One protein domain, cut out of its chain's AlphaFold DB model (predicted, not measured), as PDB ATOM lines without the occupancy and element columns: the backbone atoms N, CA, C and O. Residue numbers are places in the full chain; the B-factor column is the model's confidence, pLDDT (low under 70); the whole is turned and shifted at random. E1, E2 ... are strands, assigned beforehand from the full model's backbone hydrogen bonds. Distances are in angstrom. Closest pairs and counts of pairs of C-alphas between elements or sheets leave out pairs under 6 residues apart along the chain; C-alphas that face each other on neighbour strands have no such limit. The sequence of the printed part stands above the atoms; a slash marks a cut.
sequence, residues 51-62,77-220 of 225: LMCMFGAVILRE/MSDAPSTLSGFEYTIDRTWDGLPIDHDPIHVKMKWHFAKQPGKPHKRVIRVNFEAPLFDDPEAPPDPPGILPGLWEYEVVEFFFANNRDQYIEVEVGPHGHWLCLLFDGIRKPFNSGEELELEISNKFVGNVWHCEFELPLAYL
ATOM      1  N   LEU A  51       4.908  34.131  10.827       29.22
ATOM      2  CA  LEU A  51       3.521  33.857  10.470       29.22
ATOM      3  C   LEU A  51       3.513  32.757   9.401       29.22
ATOM      4  O   LEU A  51       3.853  32.994   8.246       29.22
ATOM      5  N   MET A  52       3.112  31.543   9.769       28.36
ATOM      6  CA  MET A  52       2.933  30.467   8.792       28.36
ATOM      7  C   MET A  52       1.638  30.697   8.007       28.36
ATOM      8  O   MET A  52       0.552  30.628   8.580       28.36
ATOM      9  N   CYS A  53       1.743  30.943   6.701       30.62
ATOM     10  CA  CYS A  53       0.605  30.939   5.786       30.62
ATOM     11  C   CYS A  53       0.779  29.763   4.830       30.62
ATOM     12  O   CYS A  53       1.438  29.889   3.811       30.62
ATOM     13  N   MET A  54       0.212  28.609   5.171       29.66
ATOM     14  CA  MET A  54       0.235  27.440   4.294       29.66
ATOM     15  C   MET A  54      -0.827  27.614   3.207       29.66
ATOM     16  O   MET A  54      -2.019  27.531   3.496       29.66
ATOM     17  N   PHE A  55      -0.403  27.840   1.966       32.59
ATOM     18  CA  PHE A  55      -1.244  27.637   0.791       32.59
ATOM     19  C   PHE A  55      -0.817  26.311   0.171       32.59
ATOM     20  O   PHE A  55       0.175  26.251  -0.541       32.59
ATOM     21  N   GLY A  56      -1.519  25.231   0.510       29.02
ATOM     22  CA  GLY A  56      -1.353  23.966  -0.193       29.02
ATOM     23  C   GLY A  56      -2.107  24.048  -1.513       29.02
ATOM     24  O   GLY A  56      -3.325  23.901  -1.521       29.02
ATOM     25  N   ALA A  57      -1.412  24.320  -2.612       31.47
ATOM     26  CA  ALA A  57      -1.964  24.115  -3.940       31.47
ATOM     27  C   ALA A  57      -1.513  22.732  -4.424       31.47
ATOM     28  O   ALA A  57      -0.365  22.552  -4.807       31.47
ATOM     29  N   VAL A  58      -2.408  21.742  -4.389       29.11
ATOM     30  CA  VAL A  58      -2.303  20.602  -5.309       29.11
ATOM     31  C   VAL A  58      -2.860  21.121  -6.625       29.11
ATOM     32  O   VAL A  58      -4.069  21.328  -6.755       29.11
ATOM     33  N   ILE A  59      -1.978  21.476  -7.557       31.09
ATOM     34  CA  ILE A  59      -2.386  22.084  -8.824       31.09
ATOM     35  C   ILE A  59      -2.866  20.983  -9.778       31.09
ATOM     36  O   ILE A  59      -2.094  20.433 -10.552       31.09
ATOM     37  N   LEU A  60      -4.172  20.713  -9.766       26.14
ATOM     38  CA  LEU A  60      -4.891  20.164 -10.918       26.14
ATOM     39  C   LEU A  60      -5.296  21.351 -11.812       26.14
ATOM     40  O   LEU A  60      -6.017  22.255 -11.387       26.14
ATOM     41  N   ARG A  61      -4.753  21.416 -13.031       29.47
ATOM     42  CA  ARG A  61      -4.864  22.571 -13.944       29.47
ATOM     43  C   ARG A  61      -6.313  22.989 -14.257       29.47
ATOM     44  O   ARG A  61      -7.022  22.286 -14.962       29.47
ATOM     45  N   GLU A  62      -6.636  24.255 -13.977       23.52
ATOM     46  CA  GLU A  62      -7.112  25.197 -15.005       23.52
ATOM     47  C   GLU A  62      -6.636  26.627 -14.677       23.52
ATOM     48  O   GLU A  62      -7.001  27.238 -13.675       23.52
ATOM     49  N   MET A  77      -6.250  29.839   9.838       28.11
ATOM     50  CA  MET A  77      -5.889  29.667  11.231       28.11
ATOM     51  C   MET A  77      -5.957  28.168  11.488       28.11
ATOM     52  O   MET A  77      -7.026  27.563  11.443       28.11
ATOM     53  N   SER A  78      -4.798  27.551  11.684       35.72
ATOM     54  CA  SER A  78      -4.778  26.227  12.273       35.72
ATOM     55  C   SER A  78      -5.220  26.394  13.725       35.72
ATOM     56  O   SER A  78      -4.459  26.889  14.553       35.72
ATOM     57  N   ASP A  79      -6.454  25.989  14.023       37.47
ATOM     58  CA  ASP A  79      -6.946  25.779  15.392       37.47
ATOM     59  C   ASP A  79      -6.273  24.556  16.053       37.47
ATOM     60  O   ASP A  79      -6.601  24.180  17.181       37.47
ATOM     61  N   ALA A  80      -5.325  23.902  15.367       42.00
ATOM     62  CA  ALA A  80      -4.594  22.785  15.929       42.00
ATOM     63  C   ALA A  80      -3.602  23.294  16.989       42.00
ATOM     64  O   ALA A  80      -2.809  24.201  16.715       42.00
ATOM     65  N   PRO A  81      -3.585  22.704  18.197       38.53
ATOM     66  CA  PRO A  81      -2.592  23.042  19.202       38.53
ATOM     67  C   PRO A  81      -1.198  22.758  18.637       38.53
ATOM     68  O   PRO A  81      -0.808  21.604  18.456       38.53
ATOM     69  N   SER A  82      -0.429  23.816  18.369       45.94
ATOM     70  CA  SER A  82       0.988  23.702  18.048       45.94
ATOM     71  C   SER A  82       1.693  23.118  19.269       45.94
ATOM     72  O   SER A  82       1.964  23.807  20.256       45.94
ATOM     73  N   THR A  83       1.943  21.813  19.249       46.75
ATOM     74  CA  THR A  83       2.814  21.203  20.250       46.75
ATOM     75  C   THR A  83       4.216  21.789  20.079       46.75
ATOM     76  O   THR A  83       4.650  22.072  18.963       46.75
ATOM     77  N   LEU A  84       4.969  21.950  21.171       54.03
ATOM     78  CA  LEU A  84       6.363  22.430  21.135       54.03
ATOM     79  C   LEU A  84       7.289  21.589  20.219       54.03
ATOM     80  O   LEU A  84       8.444  21.954  20.015       54.03
ATOM     81  N   SER A  85       6.813  20.460  19.680       69.62
ATOM     82  CA  SER A  85       7.548  19.536  18.821       69.62
ATOM     83  C   SER A  85       7.272  19.681  17.315       69.62
ATOM     84  O   SER A  85       8.057  19.135  16.535       69.62
ATOM     85  N   GLY A  86       6.236  20.407  16.869       75.06
ATOM     86  CA  GLY A  86       5.932  20.517  15.435       75.06
ATOM     87  C   GLY A  86       4.549  21.063  15.067       75.06
ATOM     88  O   GLY A  86       3.820  21.583  15.908       75.06
ATOM     89  N   PHE A  87       4.205  20.925  13.787       85.19
ATOM     90  CA  PHE A  87       2.963  21.376  13.160       85.19
ATOM     91  C   PHE A  87       2.399  20.266  12.267       85.19
ATOM     92  O   PHE A  87       3.150  19.605  11.555       85.19
ATOM     93  N   GLU A  88       1.088  20.055  12.301       87.50
ATOM     94  CA  GLU A  88       0.396  19.141  11.390       87.50
ATOM     95  C   GLU A  88      -0.683  19.919  10.638       87.50
ATOM     96  O   GLU A  88      -1.349  20.784  11.211       87.50
ATOM     97  N   TYR A  89      -0.830  19.628   9.350       85.62
ATOM     98  CA  TYR A  89      -1.776  20.294   8.465       85.62
ATOM     99  C   TYR A  89      -2.410  19.289   7.519       85.62
ATOM    100  O   TYR A  89      -1.767  18.326   7.107       85.62
ATOM    101  N   THR A  90      -3.670  19.518   7.175       88.19
ATOM    102  CA  THR A  90      -4.381  18.707   6.187       88.19
ATOM    103  C   THR A  90      -4.801  19.606   5.040       88.19
ATOM    104  O   THR A  90      -5.422  20.640   5.273       88.19
ATOM    105  N   ILE A  91      -4.451  19.209   3.820       86.94
ATOM    106  CA  ILE A  91      -4.933  19.824   2.588       86.94
ATOM    107  C   ILE A  91      -6.141  18.996   2.149       86.94
ATOM    108  O   ILE A  91      -5.992  17.889   1.636       86.94
ATOM    109  N   ASP A  92      -7.335  19.511   2.424       88.81
ATOM    110  CA  ASP A  92      -8.629  18.909   2.077       88.81
ATOM    111  C   ASP A  92      -9.454  19.796   1.131       88.81
ATOM    112  O   ASP A  92     -10.615  19.505   0.819       88.81
ATOM    113  N   ARG A  93      -8.856  20.902   0.680       84.88
ATOM    114  CA  ARG A  93      -9.476  21.885  -0.198       84.88
ATOM    115  C   ARG A  93      -8.515  22.347  -1.275       84.88
ATOM    116  O   ARG A  93      -7.310  22.436  -1.053       84.88
ATOM    117  N   THR A  94      -9.081  22.683  -2.421       78.56
ATOM    118  CA  THR A  94      -8.416  23.430  -3.483       78.56
ATOM    119  C   THR A  94      -8.128  24.863  -3.023       78.56
ATOM    120  O   THR A  94      -8.662  25.353  -2.023       78.56
ATOM    121  N   TRP A  95      -7.294  25.574  -3.781       71.75
ATOM    122  CA  TRP A  95      -6.891  26.952  -3.475       71.75
ATOM    123  C   TRP A  95      -8.066  27.950  -3.421       71.75
ATOM    124  O   TRP A  95      -7.966  28.977  -2.752       71.75
ATOM    125  N   ASP A  96      -9.178  27.659  -4.105       77.69
ATOM    126  CA  ASP A  96     -10.419  28.445  -4.099       77.69
ATOM    127  C   ASP A  96     -11.430  27.979  -3.031       77.69
ATOM    128  O   ASP A  96     -12.544  28.499  -2.945       77.69
ATOM    129  N   GLY A  97     -11.033  27.039  -2.166       80.94
ATOM    130  CA  GLY A  97     -11.790  26.602  -0.993       80.94
ATOM    131  C   GLY A  97     -12.801  25.483  -1.251       80.94
ATOM    132  O   GLY A  97     -13.519  25.085  -0.319       80.94
ATOM    133  N   LEU A  98     -12.865  24.958  -2.477       82.06
ATOM    134  CA  LEU A  98     -13.696  23.804  -2.810       82.06
ATOM    135  C   LEU A  98     -13.086  22.520  -2.225       82.06
ATOM    136  O   LEU A  98     -11.874  22.446  -2.054       82.06
ATOM    137  N   PRO A  99     -13.893  21.506  -1.876       84.94
ATOM    138  CA  PRO A  99     -13.362  20.202  -1.489       84.94
ATOM    139  C   PRO A  99     -12.542  19.578  -2.622       84.94
ATOM    140  O   PRO A  99     -12.922  19.686  -3.787       84.94
ATOM    141  N   ILE A 100     -11.457  18.896  -2.267       83.94
ATOM    142  CA  ILE A 100     -10.705  18.047  -3.205       83.94
ATOM    143  C   ILE A 100     -11.506  16.792  -3.590       83.94
ATOM    144  O   ILE A 100     -12.399  16.358  -2.858       83.94
ATOM    145  N   ASP A 101     -11.171  16.193  -4.732       86.00
ATOM    146  CA  ASP A 101     -11.785  14.970  -5.272       86.00
ATOM    147  C   ASP A 101     -10.935  13.701  -5.058       86.00
ATOM    148  O   ASP A 101     -11.293  12.618  -5.526       86.00
ATOM    149  N   HIS A 102      -9.844  13.825  -4.303       84.94
ATOM    150  CA  HIS A 102      -8.936  12.756  -3.903       84.94
ATOM    151  C   HIS A 102      -8.802  12.688  -2.372       84.94
ATOM    152  O   HIS A 102      -9.391  13.488  -1.641       84.94
ATOM    153  N   ASP A 103      -8.017  11.736  -1.866       85.62
ATOM    154  CA  ASP A 103      -7.761  11.627  -0.427       85.62
ATOM    155  C   ASP A 103      -7.018  12.875   0.104       85.62
ATOM    156  O   ASP A 103      -6.091  13.356  -0.559       85.62
ATOM    157  N   PRO A 104      -7.385  13.406   1.289       88.62
ATOM    158  CA  PRO A 104      -6.687  14.531   1.902       88.62
ATOM    159  C   PRO A 104      -5.199  14.281   2.114       88.62
ATOM    160  O   PRO A 104      -4.781  13.221   2.578       88.62
ATOM    161  N   ILE A 105      -4.398  15.306   1.834       88.25
ATOM    162  CA  ILE A 105      -2.948  15.248   2.015       88.25
ATOM    163  C   ILE A 105      -2.627  15.678   3.436       88.25
ATOM    164  O   ILE A 105      -2.921  16.804   3.846       88.25
ATOM    165  N   HIS A 106      -1.985  14.790   4.185       88.62
ATOM    166  CA  HIS A 106      -1.554  15.069   5.547       88.62
ATOM    167  C   HIS A 106      -0.079  15.458   5.568       88.62
ATOM    168  O   HIS A 106       0.804  14.646   5.297       88.62
ATOM    169  N   VAL A 107       0.184  16.705   5.942       91.31
ATOM    170  CA  VAL A 107       1.522  17.264   6.098       91.31
ATOM    171  C   VAL A 107       1.896  17.268   7.573       91.31
ATOM    172  O   VAL A 107       1.160  17.778   8.419       91.31
ATOM    173  N   LYS A 108       3.084  16.756   7.889       93.81
ATOM    174  CA  LYS A 108       3.668  16.811   9.230       93.81
ATOM    175  C   LYS A 108       5.010  17.511   9.181       93.81
ATOM    176  O   LYS A 108       5.916  17.119   8.451       93.81
ATOM    177  N   MET A 109       5.156  18.510  10.032       93.31
ATOM    178  CA  MET A 109       6.367  19.290  10.207       93.31
ATOM    179  C   MET A 109       6.871  19.143  11.634       93.31
ATOM    180  O   MET A 109       6.100  19.256  12.585       93.31
ATOM    181  N   LYS A 110       8.165  18.898  11.821       92.25
ATOM    182  CA  LYS A 110       8.767  18.765  13.155       92.25
ATOM    183  C   LYS A 110      10.070  19.526  13.243       92.25
ATOM    184  O   LYS A 110      10.908  19.445  12.348       92.25
ATOM    185  N   TRP A 111      10.277  20.208  14.363       89.75
ATOM    186  CA  TRP A 111      11.573  20.809  14.653       89.75
ATOM    187  C   TRP A 111      12.605  19.701  14.867       89.75
ATOM    188  O   TRP A 111      12.404  18.799  15.683       89.75
ATOM    189  N   HIS A 112      13.726  19.764  14.151       89.50
ATOM    190  CA  HIS A 112      14.819  18.816  14.305       89.50
ATOM    191  C   HIS A 112      16.137  19.541  14.581       89.50
ATOM    192  O   HIS A 112      16.677  20.277  13.749       89.50
ATOM    193  N   PHE A 113      16.664  19.290  15.779       90.38
ATOM    194  CA  PHE A 113      17.920  19.840  16.262       90.38
ATOM    195  C   PHE A 113      18.896  18.707  16.559       90.38
ATOM    196  O   PHE A 113      18.639  17.872  17.425       90.38
ATOM    197  N   ALA A 114      20.034  18.693  15.871       86.62
ATOM    198  CA  ALA A 114      21.070  17.685  16.066       86.62
ATOM    199  C   ALA A 114      22.432  18.351  16.274       86.62
ATOM    200  O   ALA A 114      22.866  19.197  15.489       86.62
ATOM    201  N   LYS A 115      23.130  17.947  17.337       86.88
ATOM    202  CA  LYS A 115      24.525  18.323  17.579       86.88
ATOM    203  C   LYS A 115      25.411  17.154  17.177       86.88
ATOM    204  O   LYS A 115      25.251  16.057  17.702       86.88
ATOM    205  N   GLN A 116      26.341  17.395  16.261       81.00
ATOM    206  CA  GLN A 116      27.335  16.411  15.848       81.00
ATOM    207  C   GLN A 116      28.733  16.980  16.124       81.00
ATOM    208  O   GLN A 116      29.032  18.078  15.652       81.00
ATOM    209  N   PRO A 117      29.591  16.283  16.894       85.94
ATOM    210  CA  PRO A 117      30.961  16.731  17.127       85.94
ATOM    211  C   PRO A 117      31.704  16.961  15.805       85.94
ATOM    212  O   PRO A 117      31.676  16.111  14.919       85.94
ATOM    213  N   GLY A 118      32.356  18.119  15.666       86.88
ATOM    214  CA  GLY A 118      33.126  18.471  14.467       86.88
ATOM    215  C   GLY A 118      32.299  18.858  13.233       86.88
ATOM    216  O   GLY A 118      32.882  19.059  12.171       86.88
ATOM    217  N   LYS A 119      30.970  18.985  13.347       83.81
ATOM    218  CA  LYS A 119      30.084  19.451  12.268       83.81
ATOM    219  C   LYS A 119      29.202  20.618  12.735       83.81
ATOM    220  O   LYS A 119      28.935  20.732  13.935       83.81
ATOM    221  N   PRO A 120      28.726  21.485  11.822       81.88
ATOM    222  CA  PRO A 120      27.735  22.501  12.158       81.88
ATOM    223  C   PRO A 120      26.502  21.886  12.831       81.88
ATOM    224  O   PRO A 120      26.060  20.794  12.470       81.88
ATOM    225  N   HIS A 121      25.936  22.588  13.816       87.38
ATOM    226  CA  HIS A 121      24.688  22.159  14.442       87.38
ATOM    227  C   HIS A 121      23.565  22.145  13.404       87.38
ATOM    228  O   HIS A 121      23.287  23.162  12.767       87.38
ATOM    229  N   LYS A 122      22.883  21.009  13.289       88.75
ATOM    230  CA  LYS A 122      21.728  20.850  12.416       88.75
ATOM    231  C   LYS A 122      20.513  21.488  13.077       88.75
ATOM    232  O   LYS A 122      20.178  21.140  14.211       88.75
ATOM    233  N   ARG A 123      19.893  22.443  12.387       90.75
ATOM    234  CA  ARG A 123      18.673  23.136  12.814       90.75
ATOM    235  C   ARG A 123      17.748  23.233  11.610       90.75
ATOM    236  O   ARG A 123      17.964  24.081  10.744       90.75
ATOM    237  N   VAL A 124      16.779  22.332  11.542       92.56
ATOM    238  CA  VAL A 124      15.905  22.169  10.374       92.56
ATOM    239  C   VAL A 124      14.459  21.940  10.808       92.56
ATOM    240  O   VAL A 124      14.205  21.497  11.931       92.56
ATOM    241  N   ILE A 125      13.519  22.211   9.908       92.75
ATOM    242  CA  ILE A 125      12.157  21.682   9.961       92.75
ATOM    243  C   ILE A 125      12.145  20.423   9.100       92.75
ATOM    244  O   ILE A 125      12.426  20.487   7.909       92.75
ATOM    245  N   ARG A 126      11.835  19.275   9.696       94.75
ATOM    246  CA  ARG A 126      11.539  18.048   8.951       94.75
ATOM    247  C   ARG A 126      10.116  18.109   8.458       94.75
ATOM    248  O   ARG A 126       9.218  18.172   9.294       94.75
ATOM    249  N   VAL A 127       9.926  18.054   7.152       95.56
ATOM    250  CA  VAL A 127       8.617  18.011   6.509       95.56
ATOM    251  C   VAL A 127       8.435  16.624   5.916       95.56
ATOM    252  O   VAL A 127       9.328  16.112   5.248       95.56
ATOM    253  N   ASN A 128       7.296  15.999   6.189       96.44
ATOM    254  CA  ASN A 128       6.874  14.764   5.542       96.44
ATOM    255  C   ASN A 128       5.395  14.848   5.185       96.44
ATOM    256  O   ASN A 128       4.613  15.424   5.945       96.44
ATOM    257  N   PHE A 129       5.026  14.284   4.042       94.38
ATOM    258  CA  PHE A 129       3.638  14.183   3.612       94.38
ATOM    259  C   PHE A 129       3.430  12.984   2.692       94.38
ATOM    260  O   PHE A 129       4.383  12.419   2.148       94.38
ATOM    261  N   GLU A 130       2.163  12.619   2.535       93.88
ATOM    262  CA  GLU A 130       1.699  11.589   1.613       93.88
ATOM    263  C   GLU A 130       0.651  12.216   0.700       93.88
ATOM    264  O   GLU A 130      -0.322  12.789   1.191       93.88
ATOM    265  N   ALA A 131       0.872  12.136  -0.606       89.50
ATOM    266  CA  ALA A 131       0.003  12.698  -1.625       89.50
ATOM    267  C   ALA A 131      -0.314  11.645  -2.695       89.50
ATOM    268  O   ALA A 131       0.512  10.760  -2.937       89.50
ATOM    269  N   PRO A 132      -1.477  11.708  -3.358       88.69
ATOM    270  CA  PRO A 132      -1.663  10.998  -4.617       88.69
ATOM    271  C   PRO A 132      -0.614  11.463  -5.636       88.69
ATOM    272  O   PRO A 132      -0.279  12.643  -5.665       88.69
ATOM    273  N   LEU A 133      -0.108  10.540  -6.452       87.94
ATOM    274  CA  LEU A 133       0.653  10.872  -7.655       87.94
ATOM    275  C   LEU A 133      -0.329  11.086  -8.808       87.94
ATOM    276  O   LEU A 133      -1.082  10.163  -9.140       87.94
ATOM    277  N   PHE A 134      -0.315  12.273  -9.405       86.81
ATOM    278  CA  PHE A 134      -1.184  12.603 -10.535       86.81
ATOM    279  C   PHE A 134      -0.506  12.359 -11.892       86.81
ATOM    280  O   PHE A 134      -1.197  11.987 -12.840       86.81
ATOM    281  N   ASP A 135       0.820  12.522 -11.973       83.69
ATOM    282  CA  ASP A 135       1.641  12.475 -13.193       83.69
ATOM    283  C   ASP A 135       1.075  13.366 -14.328       83.69
ATOM    284  O   ASP A 135       1.185  13.045 -15.517       83.69
ATOM    285  N   ASP A 136       0.446  14.495 -13.969       79.94
ATOM    286  CA  ASP A 136      -0.108  15.475 -14.913       79.94
ATOM    287  C   ASP A 136       0.274  16.917 -14.513       79.94
ATOM    288  O   ASP A 136      -0.220  17.429 -13.504       79.94
ATOM    289  N   PRO A 137       1.123  17.612 -15.299       86.06
ATOM    290  CA  PRO A 137       1.731  17.147 -16.549       86.06
ATOM    291  C   PRO A 137       2.844  16.115 -16.320       86.06
ATOM    292  O   PRO A 137       3.268  15.876 -15.192       86.06
ATOM    293  N   GLU A 138       3.346  15.531 -17.415       89.00
ATOM    294  CA  GLU A 138       4.483  14.603 -17.379       89.00
ATOM    295  C   GLU A 138       5.682  15.203 -16.628       89.00
ATOM    296  O   GLU A 138       5.936  16.409 -16.693       89.00
ATOM    297  N   ALA A 139       6.429  14.322 -15.961       92.06
ATOM    298  CA  ALA A 139       7.648  14.624 -15.228       92.06
ATOM    299  C   ALA A 139       8.575  15.622 -15.952       92.06
ATOM    300  O   ALA A 139       8.750  15.534 -17.177       92.06
ATOM    301  N   PRO A 140       9.262  16.513 -15.212       94.25
ATOM    302  CA  PRO A 140      10.281  17.359 -15.808       94.25
ATOM    303  C   PRO A 140      11.344  16.535 -16.554       94.25
ATOM    304  O   PRO A 140      11.790  15.503 -16.046       94.25
ATOM    305  N   PRO A 141      11.804  16.990 -17.736       95.25
ATOM    306  CA  PRO A 141      12.828  16.281 -18.504       95.25
ATOM    307  C   PRO A 141      14.223  16.380 -17.867       95.25
ATOM    308  O   PRO A 141      15.124  15.612 -18.214       95.25
ATOM    309  N   ASP A 142      14.420  17.353 -16.978       96.19
ATOM    310  CA  ASP A 142      15.656  17.566 -16.235       96.19
ATOM    311  C   ASP A 142      15.848  16.489 -15.153       96.19
ATOM    312  O   ASP A 142      14.873  15.977 -14.599       96.19
ATOM    313  N   PRO A 143      17.094  16.129 -14.803       96.06
ATOM    314  CA  PRO A 143      17.339  15.222 -13.687       96.06
ATOM    315  C   PRO A 143      16.859  15.830 -12.352       96.06
ATOM    316  O   PRO A 143      16.770  17.055 -12.249       96.06
ATOM    317  N   PRO A 144      16.610  15.002 -11.316       96.56
ATOM    318  CA  PRO A 144      16.268  15.484  -9.978       96.56
ATOM    319  C   PRO A 144      17.283  16.519  -9.480       96.56
ATOM    320  O   PRO A 144      18.495  16.337  -9.649       96.56
ATOM    321  N   GLY A 145      16.802  17.607  -8.885       96.69
ATOM    322  CA  GLY A 145      17.625  18.782  -8.612       96.69
ATOM    323  C   GLY A 145      16.822  20.074  -8.486       96.69
ATOM    324  O   GLY A 145      15.593  20.077  -8.539       96.69
ATOM    325  N   ILE A 146      17.541  21.193  -8.383       97.25
ATOM    326  CA  ILE A 146      16.934  22.524  -8.465       97.25
ATOM    327  C   ILE A 146      16.322  22.714  -9.856       97.25
ATOM    328  O   ILE A 146      17.023  22.555 -10.858       97.25
ATOM    329  N   LEU A 147      15.046  23.100  -9.920       96.12
ATOM    330  CA  LEU A 147      14.334  23.335 -11.174       96.12
ATOM    331  C   LEU A 147      13.592  24.681 -11.156       96.12
ATOM    332  O   LEU A 147      12.500  24.778 -10.598       96.12
ATOM    333  N   PRO A 148      14.136  25.731 -11.795       95.19
ATOM    334  CA  PRO A 148      13.394  26.965 -12.020       95.19
ATOM    335  C   PRO A 148      12.141  26.710 -12.869       95.19
ATOM    336  O   PRO A 148      12.240  26.159 -13.967       95.19
ATOM    337  N   GLY A 149      10.977  27.160 -12.398       89.69
ATOM    338  CA  GLY A 149       9.702  26.906 -13.076       89.69
ATOM    339  C   GLY A 149       9.039  25.581 -12.707       89.69
ATOM    340  O   GLY A 149       8.243  25.080 -13.498       89.69
ATOM    341  N   LEU A 150       9.375  25.002 -11.550       93.00
ATOM    342  CA  LEU A 150       8.793  23.743 -11.083       93.00
ATOM    343  C   LEU A 150       7.258  23.813 -10.948       93.00
ATOM    344  O   LEU A 150       6.604  22.827 -11.264       93.00
ATOM    345  N   TRP A 151       6.682  24.983 -10.653       88.81
ATOM    346  CA  TRP A 151       5.233  25.259 -10.700       88.81
ATOM    347  C   TRP A 151       4.521  24.949 -12.035       88.81
ATOM    348  O   TRP A 151       3.292  24.974 -12.109       88.81
ATOM    349  N   GLU A 152       5.252  24.706 -13.128       89.19
ATOM    350  CA  GLU A 152       4.665  24.234 -14.392       89.19
ATOM    351  C   GLU A 152       4.399  22.715 -14.398       89.19
ATOM    352  O   GLU A 152       3.830  22.216 -15.370       89.19
ATOM    353  N   TYR A 153       4.803  21.998 -13.343       91.88
ATOM    354  CA  TYR A 153       4.690  20.549 -13.160       91.88
ATOM    355  C   TYR A 153       3.903  20.193 -11.892       91.88
ATOM    356  O   TYR A 153       3.464  21.070 -11.149       91.88
ATOM    357  N   GLU A 154       3.726  18.895 -11.635       92.19
ATOM    358  CA  GLU A 154       3.177  18.431 -10.361       92.19
ATOM    359  C   GLU A 154       4.103  18.822  -9.200       92.19
ATOM    360  O   GLU A 154       5.296  18.498  -9.185       92.19
ATOM    361  N   VAL A 155       3.543  19.540  -8.227       93.00
ATOM    362  CA  VAL A 155       4.293  20.175  -7.143       93.00
ATOM    363  C   VAL A 155       3.448  20.262  -5.874       93.00
ATOM    364  O   VAL A 155       2.222  20.368  -5.925       93.00
ATOM    365  N   VAL A 156       4.117  20.244  -4.721       92.75
ATOM    366  CA  VAL A 156       3.576  20.734  -3.450       92.75
ATOM    367  C   VAL A 156       4.379  21.957  -3.025       92.75
ATOM    368  O   VAL A 156       5.609  21.908  -2.961       92.75
ATOM    369  N   GLU A 157       3.672  23.038  -2.710       92.62
ATOM    370  CA  GLU A 157       4.263  24.317  -2.322       92.62
ATOM    371  C   GLU A 157       4.067  24.600  -0.826       92.62
ATOM    372  O   GLU A 157       3.015  24.328  -0.239       92.62
ATOM    373  N   PHE A 158       5.084  25.184  -0.199       91.62
ATOM    374  CA  PHE A 158       5.062  25.628   1.188       91.62
ATOM    375  C   PHE A 158       5.500  27.084   1.285       91.62
ATOM    376  O   PHE A 158       6.557  27.455   0.779       91.62
ATOM    377  N   PHE A 159       4.738  27.889   2.024       90.06
ATOM    378  CA  PHE A 159       5.051  29.296   2.253       90.06
ATOM    379  C   PHE A 159       5.268  29.560   3.744       90.06
ATOM    380  O   PHE A 159       4.380  29.361   4.577       90.06
ATOM    381  N   PHE A 160       6.462  30.041   4.090       88.69
ATOM    382  CA  PHE A 160       6.827  30.401   5.461       88.69
ATOM    383  C   PHE A 160       7.069  31.907   5.522       88.69
ATOM    384  O   PHE A 160       8.091  32.384   5.027       88.69
ATOM    385  N   ALA A 161       6.132  32.661   6.105       88.12
ATOM    386  CA  ALA A 161       6.149  34.121   6.104       88.12
ATOM    387  C   ALA A 161       6.471  34.719   7.484       88.12
ATOM    388  O   ALA A 161       6.450  34.047   8.513       88.12
ATOM    389  N   ASN A 162       6.782  36.010   7.525       84.81
ATOM    390  CA  ASN A 162       6.851  36.800   8.752       84.81
ATOM    391  C   ASN A 162       5.900  38.006   8.674       84.81
ATOM    392  O   ASN A 162       5.241  38.248   7.666       84.81
ATOM    393  N   ASN A 163       5.836  38.796   9.744       84.56
ATOM    394  CA  ASN A 163       4.999  40.001   9.821       84.56
ATOM    395  C   ASN A 163       5.546  41.224   9.046       84.56
ATOM    396  O   ASN A 163       5.080  42.341   9.263       84.56
ATOM    397  N   ARG A 164       6.547  41.035   8.178       84.50
ATOM    398  CA  ARG A 164       7.193  42.086   7.370       84.50
ATOM    399  C   ARG A 164       7.049  41.834   5.870       84.50
ATOM    400  O   ARG A 164       7.859  42.331   5.095       84.50
ATOM    401  N   ASP A 165       6.059  41.035   5.478       87.06
ATOM    402  CA  ASP A 165       5.826  40.594   4.097       87.06
ATOM    403  C   ASP A 165       7.024  39.855   3.475       87.06
ATOM    404  O   ASP A 165       7.162  39.793   2.253       87.06
ATOM    405  N   GLN A 166       7.899  39.284   4.306       88.31
ATOM    406  CA  GLN A 166       9.005  38.444   3.856       88.31
ATOM    407  C   GLN A 166       8.604  36.992   4.009       88.31
ATOM    408  O   GLN A 166       8.040  36.607   5.036       88.31
ATOM    409  N   TYR A 167       8.915  36.184   3.009       91.06
ATOM    410  CA  TYR A 167       8.600  34.767   3.042       91.06
ATOM    411  C   TYR A 167       9.573  33.963   2.195       91.06
ATOM    412  O   TYR A 167      10.254  34.500   1.323       91.06
ATOM    413  N   ILE A 168       9.636  32.670   2.478       94.31
ATOM    414  CA  ILE A 168      10.195  31.680   1.566       94.31
ATOM    415  C   ILE A 168       9.053  30.860   0.974       94.31
ATOM    416  O   ILE A 168       8.129  30.479   1.694       94.31
ATOM    417  N   GLU A 169       9.140  30.615  -0.324       95.31
ATOM    418  CA  GLU A 169       8.369  29.629  -1.075       95.31
ATOM    419  C   GLU A 169       9.265  28.414  -1.305       95.31
ATOM    420  O   GLU A 169      10.400  28.560  -1.763       95.31
ATOM    421  N   VAL A 170       8.781  27.236  -0.925       96.44
ATOM    422  CA  VAL A 170       9.458  25.955  -1.123       96.44
ATOM    423  C   VAL A 170       8.559  25.077  -1.971       96.44
ATOM    424  O   VAL A 170       7.474  24.708  -1.537       96.44
ATOM    425  N   GLU A 171       9.035  24.715  -3.147       96.88
ATOM    426  CA  GLU A 171       8.370  23.839  -4.103       96.88
ATOM    427  C   GLU A 171       9.082  22.485  -4.102       96.88
ATOM    428  O   GLU A 171      10.313  22.434  -4.179       96.88
ATOM    429  N   VAL A 172       8.331  21.386  -4.028       97.06
ATOM    430  CA  VAL A 172       8.865  20.021  -4.153       97.06
ATOM    431  C   VAL A 172       8.011  19.206  -5.116       97.06
ATOM    432  O   VAL A 172       6.788  19.238  -5.031       97.06
ATOM    433  N   GLY A 173       8.650  18.478  -6.031       94.69
ATOM    434  CA  GLY A 173       7.975  17.616  -7.007       94.69
ATOM    435  C   GLY A 173       8.151  16.120  -6.706       94.69
ATOM    436  O   GLY A 173       9.141  15.726  -6.070       94.69
ATOM    437  N   PRO A 174       7.257  15.249  -7.214       95.00
ATOM    438  CA  PRO A 174       7.321  13.799  -7.001       95.00
ATOM    439  C   PRO A 174       8.588  13.164  -7.584       95.00
ATOM    440  O   PRO A 174       9.106  12.176  -7.054       95.00
ATOM    441  N   HIS A 175       9.176  13.778  -8.609       94.81
ATOM    442  CA  HIS A 175      10.383  13.282  -9.275       94.81
ATOM    443  C   HIS A 175      11.698  13.782  -8.654       94.81
ATOM    444  O   HIS A 175      12.766  13.557  -9.216       94.81
ATOM    445  N   GLY A 176      11.648  14.402  -7.470       95.88
ATOM    446  CA  GLY A 176      12.841  14.819  -6.722       95.88
ATOM    447  C   GLY A 176      13.403  16.174  -7.153       95.88
ATOM    448  O   GLY A 176      14.549  16.492  -6.838       95.88
ATOM    449  N   HIS A 177      12.611  16.965  -7.875       97.19
ATOM    450  CA  HIS A 177      12.905  18.363  -8.166       97.19
ATOM    451  C   HIS A 177      12.461  19.268  -7.023       97.19
ATOM    452  O   HIS A 177      11.498  18.957  -6.319       97.19
ATOM    453  N   TRP A 178      13.142  20.400  -6.863       98.12
ATOM    454  CA  TRP A 178      12.733  21.435  -5.919       98.12
ATOM    455  C   TRP A 178      13.073  22.836  -6.383       98.12
ATOM    456  O   TRP A 178      13.920  23.038  -7.255       98.12
ATOM    457  N   LEU A 179      12.448  23.813  -5.741       97.25
ATOM    458  CA  LEU A 179      12.802  25.213  -5.879       97.25
ATOM    459  C   LEU A 179      12.553  25.934  -4.555       97.25
ATOM    460  O   LEU A 179      11.561  25.689  -3.881       97.25
ATOM    461  N   CYS A 180      13.467  26.824  -4.176       97.31
ATOM    462  CA  CYS A 180      13.318  27.658  -2.987       97.31
ATOM    463  C   CYS A 180      13.487  29.127  -3.372       97.31
ATOM    464  O   CYS A 180      14.578  29.549  -3.757       97.31
ATOM    465  N   LEU A 181      12.441  29.932  -3.230       95.81
ATOM    466  CA  LEU A 181      12.469  31.357  -3.553       95.81
ATOM    467  C   LEU A 181      12.286  32.192  -2.285       95.81
ATOM    468  O   LEU A 181      11.398  31.943  -1.477       95.81
ATOM    469  N   LEU A 182      13.143  33.191  -2.105       95.19
ATOM    470  CA  LEU A 182      13.134  34.126  -0.986       95.19
ATOM    471  C   LEU A 182      12.553  35.458  -1.445       95.19
ATOM    472  O   LEU A 182      13.013  36.039  -2.432       95.19
ATOM    473  N   PHE A 183      11.588  35.969  -0.692       93.56
ATOM    474  CA  PHE A 183      10.820  37.157  -1.038       93.56
ATOM    475  C   PHE A 183      10.976  38.261   0.006       93.56
ATOM    476  O   PHE A 183      10.954  38.005   1.212       93.56
ATOM    477  N   ASP A 184      11.086  39.502  -0.476       93.75
ATOM    478  CA  ASP A 184      11.016  40.724   0.334       93.75
ATOM    479  C   ASP A 184       9.864  41.599  -0.179       93.75
ATOM    480  O   ASP A 184      10.004  42.433  -1.083       93.75
ATOM    481  N   GLY A 185       8.675  41.328   0.356       88.56
ATOM    482  CA  GLY A 185       7.403  41.805  -0.160       88.56
ATOM    483  C   GLY A 185       6.720  40.798  -1.091       88.56
ATOM    484  O   GLY A 185       7.338  39.924  -1.700       88.56
ATOM    485  N   ILE A 186       5.407  40.967  -1.242       86.94
ATOM    486  CA  ILE A 186       4.547  40.084  -2.040       86.94
ATOM    487  C   ILE A 186       5.059  39.990  -3.484       86.94
ATOM    488  O   ILE A 186       5.107  41.000  -4.194       86.94
ATOM    489  N   ARG A 187       5.392  38.767  -3.925       86.81
ATOM    490  CA  ARG A 187       5.852  38.452  -5.291       86.81
ATOM    491  C   ARG A 187       7.088  39.245  -5.737       86.81
ATOM    492  O   ARG A 187       7.239  39.562  -6.918       86.81
ATOM    493  N   LYS A 188       7.975  39.574  -4.797       91.94
ATOM    494  CA  LYS A 188       9.281  40.195  -5.052       91.94
ATOM    495  C   LYS A 188      10.421  39.248  -4.653       91.94
ATOM    496  O   LYS A 188      11.004  39.437  -3.584       91.94
ATOM    497  N   PRO A 189      10.727  38.223  -5.474       94.12
ATOM    498  CA  PRO A 189      11.838  37.329  -5.188       94.12
ATOM    499  C   PRO A 189      13.162  38.084  -5.340       94.12
ATOM    500  O   PRO A 189      13.315  38.894  -6.259       94.12
ATOM    501  N   PHE A 190      14.120  37.825  -4.450       94.31
ATOM    502  CA  PHE A 190      15.460  38.423  -4.514       94.31
ATOM    503  C   PHE A 190      16.580  37.409  -4.795       94.31
ATOM    504  O   PHE A 190      17.735  37.809  -4.932       94.31
ATOM    505  N   ASN A 191      16.250  36.123  -4.928       95.06
ATOM    506  CA  ASN A 191      17.141  35.065  -5.412       95.06
ATOM    507  C   ASN A 191      16.529  34.349  -6.637       95.06
ATOM    508  O   ASN A 191      15.369  34.567  -6.985       95.06
ATOM    509  N   SER A 192      17.315  33.486  -7.288       93.50
ATOM    510  CA  SER A 192      16.872  32.617  -8.397       93.50
ATOM    511  C   SER A 192      16.538  31.181  -7.966       93.50
ATOM    512  O   SER A 192      16.185  30.361  -8.806       93.50
ATOM    513  N   GLY A 193      16.701  30.855  -6.681       91.69
ATOM    514  CA  GLY A 193      16.556  29.506  -6.121       91.69
ATOM    515  C   GLY A 193      17.742  28.565  -6.328       91.69
ATOM    516  O   GLY A 193      17.866  27.588  -5.601       91.69
ATOM    517  N   GLU A 194      18.674  28.911  -7.216       90.94
ATOM    518  CA  GLU A 194      19.861  28.103  -7.548       90.94
ATOM    519  C   GLU A 194      20.871  27.942  -6.393       90.94
ATOM    520  O   GLU A 194      21.760  27.101  -6.463       90.94
ATOM    521  N   GLU A 195      20.746  28.737  -5.327       89.25
ATOM    522  CA  GLU A 195      21.670  28.760  -4.181       89.25
ATOM    523  C   GLU A 195      21.156  27.975  -2.960       89.25
ATOM    524  O   GLU A 195      21.858  27.861  -1.953       89.25
ATOM    525  N   LEU A 196      19.915  27.478  -3.013       94.25
ATOM    526  CA  LEU A 196      19.235  26.853  -1.880       94.25
ATOM    527  C   LEU A 196      19.025  25.362  -2.145       94.25
ATOM    528  O   LEU A 196      18.151  24.943  -2.905       94.25
ATOM    529  N   GLU A 197      19.846  24.553  -1.489       93.94
ATOM    530  CA  GLU A 197      19.818  23.102  -1.616       93.94
ATOM    531  C   GLU A 197      18.836  22.486  -0.617       93.94
ATOM    532  O   GLU A 197      18.798  22.861   0.558       93.94
ATOM    533  N   LEU A 198      18.070  21.503  -1.087       94.38
ATOM    534  CA  LEU A 198      17.272  20.619  -0.252       94.38
ATOM    535  C   LEU A 198      17.686  19.175  -0.514       94.38
ATOM    536  O   LEU A 198      17.914  18.769  -1.650       94.38
ATOM    537  N   GLU A 199      17.742  18.383   0.552       88.38
ATOM    538  CA  GLU A 199      17.793  16.929   0.441       88.38
ATOM    539  C   GLU A 199      16.354  16.408   0.475       88.38
ATOM    540  O   GLU A 199      15.686  16.488   1.509       88.38
ATOM    541  N   ILE A 200      15.880  15.899  -0.664       94.56
ATOM    542  CA  ILE A 200      14.533  15.341  -0.821       94.56
ATOM    543  C   ILE A 200      14.614  13.827  -0.949       94.56
ATOM    544  O   ILE A 200      15.394  13.285  -1.733       94.56
ATOM    545  N   SER A 201      13.769  13.142  -0.189       96.56
ATOM    546  CA  SER A 201      13.563  11.704  -0.254       96.56
ATOM    547  C   SER A 201      12.126  11.420  -0.672       96.56
ATOM    548  O   SER A 201      11.205  11.534   0.135       96.56
ATOM    549  N   ASN A 202      11.958  10.975  -1.917       95.94
ATOM    550  CA  ASN A 202      10.676  10.519  -2.438       95.94
ATOM    551  C   ASN A 202      10.620   8.993  -2.494       95.94
ATOM    552  O   ASN A 202      11.572   8.324  -2.905       95.94
ATOM    553  N   LYS A 203       9.478   8.436  -2.099       96.38
ATOM    554  CA  LYS A 203       9.169   7.013  -2.204       96.38
ATOM    555  C   LYS A 203       7.734   6.842  -2.679       96.38
ATOM    556  O   LYS A 203       6.836   7.494  -2.165       96.38
ATOM    557  N   PHE A 204       7.517   5.891  -3.579       94.88
ATOM    558  CA  PHE A 204       6.180   5.530  -4.040       94.88
ATOM    559  C   PHE A 204       5.727   4.207  -3.425       94.88
ATOM    560  O   PHE A 204       6.484   3.229  -3.393       94.88
ATOM    561  N   VAL A 205       4.494   4.174  -2.921       93.56
ATOM    562  CA  VAL A 205       3.801   2.953  -2.483       93.56
ATOM    563  C   VAL A 205       2.481   2.879  -3.245       93.56
ATOM    564  O   VAL A 205       1.515   3.556  -2.910       93.56
ATOM    565  N   GLY A 206       2.448   2.081  -4.314       91.31
ATOM    566  CA  GLY A 206       1.358   2.176  -5.291       91.31
ATOM    567  C   GLY A 206       1.363   3.558  -5.951       91.31
ATOM    568  O   GLY A 206       2.420   4.008  -6.384       91.31
ATOM    569  N   ASN A 207       0.210   4.231  -5.963       89.38
ATOM    570  CA  ASN A 207       0.051   5.594  -6.496       89.38
ATOM    571  C   ASN A 207       0.149   6.676  -5.406       89.38
ATOM    572  O   ASN A 207      -0.316   7.793  -5.606       89.38
ATOM    573  N   VAL A 208       0.704   6.344  -4.238       93.06
ATOM    574  CA  VAL A 208       0.929   7.311  -3.161       93.06
ATOM    575  C   VAL A 208       2.389   7.737  -3.176       93.06
ATOM    576  O   VAL A 208       3.298   6.915  -3.010       93.06
ATOM    577  N   TRP A 209       2.600   9.029  -3.377       93.81
ATOM    578  CA  TRP A 209       3.864   9.721  -3.228       93.81
ATOM    579  C   TRP A 209       4.091  10.065  -1.755       93.81
ATOM    580  O   TRP A 209       3.396  10.891  -1.169       93.81
ATOM    581  N   HIS A 210       5.099   9.439  -1.154       97.25
ATOM    582  CA  HIS A 210       5.624   9.818   0.151       97.25
ATOM    583  C   HIS A 210       6.837  10.721  -0.055       97.25
ATOM    584  O   HIS A 210       7.832  10.292  -0.649       97.25
ATOM    585  N   CYS A 211       6.770  11.942   0.466       97.19
ATOM    586  CA  CYS A 211       7.863  12.905   0.430       97.19
ATOM    587  C   CYS A 211       8.393  13.147   1.841       97.19
ATOM    588  O   CYS A 211       7.617  13.351   2.775       97.19
ATOM    589  N   GLU A 212       9.714  13.209   1.985       97.94
ATOM    590  CA  GLU A 212      10.389  13.761   3.158       97.94
ATOM    591  C   GLU A 212      11.494  14.720   2.714       97.94
ATOM    592  O   GLU A 212      12.271  14.407   1.814       97.94
ATOM    593  N   PHE A 213      11.586  15.878   3.362       97.25
ATOM    594  CA  PHE A 213      12.711  16.791   3.199       97.25
ATOM    595  C   PHE A 213      12.982  17.571   4.486       97.25
ATOM    596  O   PHE A 213      12.167  17.630   5.412       97.25
ATOM    597  N   GLU A 214      14.157  18.185   4.551       95.56
ATOM    598  CA  GLU A 214      14.554  19.038   5.664       95.56
ATOM    599  C   GLU A 214      14.779  20.470   5.189       95.56
ATOM    600  O   GLU A 214      15.665  20.727   4.383       95.56
ATOM    601  N   LEU A 215      14.009  21.409   5.738       94.38
ATOM    602  CA  LEU A 215      14.156  22.838   5.487       94.38
ATOM    603  C   LEU A 215      15.087  23.467   6.537       94.38
ATOM    604  O   LEU A 215      14.722  23.519   7.719       94.38
ATOM    605  N   PRO A 216      16.276  23.975   6.166       93.62
ATOM    606  CA  PRO A 216      17.141  24.691   7.094       93.62
ATOM    607  C   PRO A 216      16.466  25.928   7.692       93.62
ATOM    608  O   PRO A 216      15.962  26.783   6.971       93.62
ATOM    609  N   LEU A 217      16.553  26.103   9.018       90.94
ATOM    610  CA  LEU A 217      16.030  27.317   9.671       90.94
ATOM    611  C   LEU A 217      16.722  28.597   9.201       90.94
ATOM    612  O   LEU A 217      16.170  29.680   9.341       90.94
ATOM    613  N   ALA A 218      17.932  28.472   8.652       91.06
ATOM    614  CA  ALA A 218      18.664  29.587   8.069       91.06
ATOM    615  C   ALA A 218      18.005  30.144   6.795       91.06
ATOM    616  O   ALA A 218      18.350  31.249   6.393       91.06
ATOM    617  N   TYR A 219      17.099  29.391   6.162       92.81
ATOM    618  CA  TYR A 219      16.378  29.833   4.966       92.81
ATOM    619  C   TYR A 219      15.112  30.618   5.312       92.81
ATOM    620  O   TYR A 219      14.607  31.366   4.480       92.81
ATOM    621  N   LEU A 220      14.602  30.467   6.539       90.81
ATOM    622  CA  LEU A 220      13.436  31.212   6.990       90.81
ATOM    623  C   LEU A 220      13.770  32.705   7.082       90.81
ATOM    624  O   LEU A 220      14.891  33.066   7.465       90.81
TER     625      LEU A 220
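This is residues 51 to 62 and 77 to 220 of the 225 residues of an uncharacterized protein of Ancylostoma ceylanicum (UniProt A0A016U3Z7). A broad, twisted sheet of five strands has a smaller sheet of three strands over one of its faces, set aslant with its strands crossing those of the large one, so that the two are only partly face to face. Long unnamed stretches, among them residues 133 to 155 and 185 to 199, run between the sheets and beside the smaller one. The printed part has 156 residues with eight named strands, E1 to E8 in that order, and no named helix. The orders are E1 - E2 - E3 - E8 - E7 and E4 - E5 - E6, both antiparallel; the class is all strand, though under half of the residues are in named elements. The whole is compact, radius of gyration of the C-alphas 15.6 A, and spans 45 by 39 by 35 A.

Residues 51 to 52 pair antiparallel with residues 160 to 161 of E4, residues 156 to 162. E1, residues 86 to 91, E2, residues 105 to 114, and E3, residues 122 to 132, form a meander, each strand the antiparallel neighbour of the one before. N 89 and O 107 of the hairpin E1 and E2 are 2.9 A apart, and N 110 and O 126 of the hairpin E2 and E3 2.8 A, both within hydrogen-bond range. E4, E5, residues 166 to 172, and E6, residues 178 to 184, form a second meander of two hairpins, with N 158 and O 170 at 2.8 A and N 169 and O 181 at 2.9 A, within hydrogen-bond range. E7, residues 200 to 205, and E8, residues 208 to 216, are a hairpin, with N 203 and O 210 at 2.9 A; E8 is also antiparallel to E3, with N 127 and O 213 at 2.9 A, again within hydrogen-bond range. E1 and E7 are edge strands. E3 and E8 are each apart from E4, E5 and E6; E7 is only just apart from E5 and from E6, closest 8.1 A in both cases.

E1 begins at C-alpha 86 (5.932, 20.517, 15.435). E2 is 27.9 A long, E3 30.6 A and E8 25.9 A. E4 begins at C-alpha 156 (3.576, 20.734, -3.450), and E4, E5 and E6 measure 20.4, 20.1 and 20.3 A; E1 is 16.8 A and E7 16.5 A. E8 ends at C-alpha 216 (17.141, 24.691, 7.094).

The C-alphas farthest apart, those of Glu 62 and Pro 117, are 50.5 A apart. Residues 63 to 76 are not printed; C-alphas 62 and 77 across the cut are 26.6 A apart. The links E1 to E2, E3 to E4 and E6 to E7 are long. Mean pLDDT of the printed part is 83.4; residues 51 to 62 and 77 to 85 are under 70.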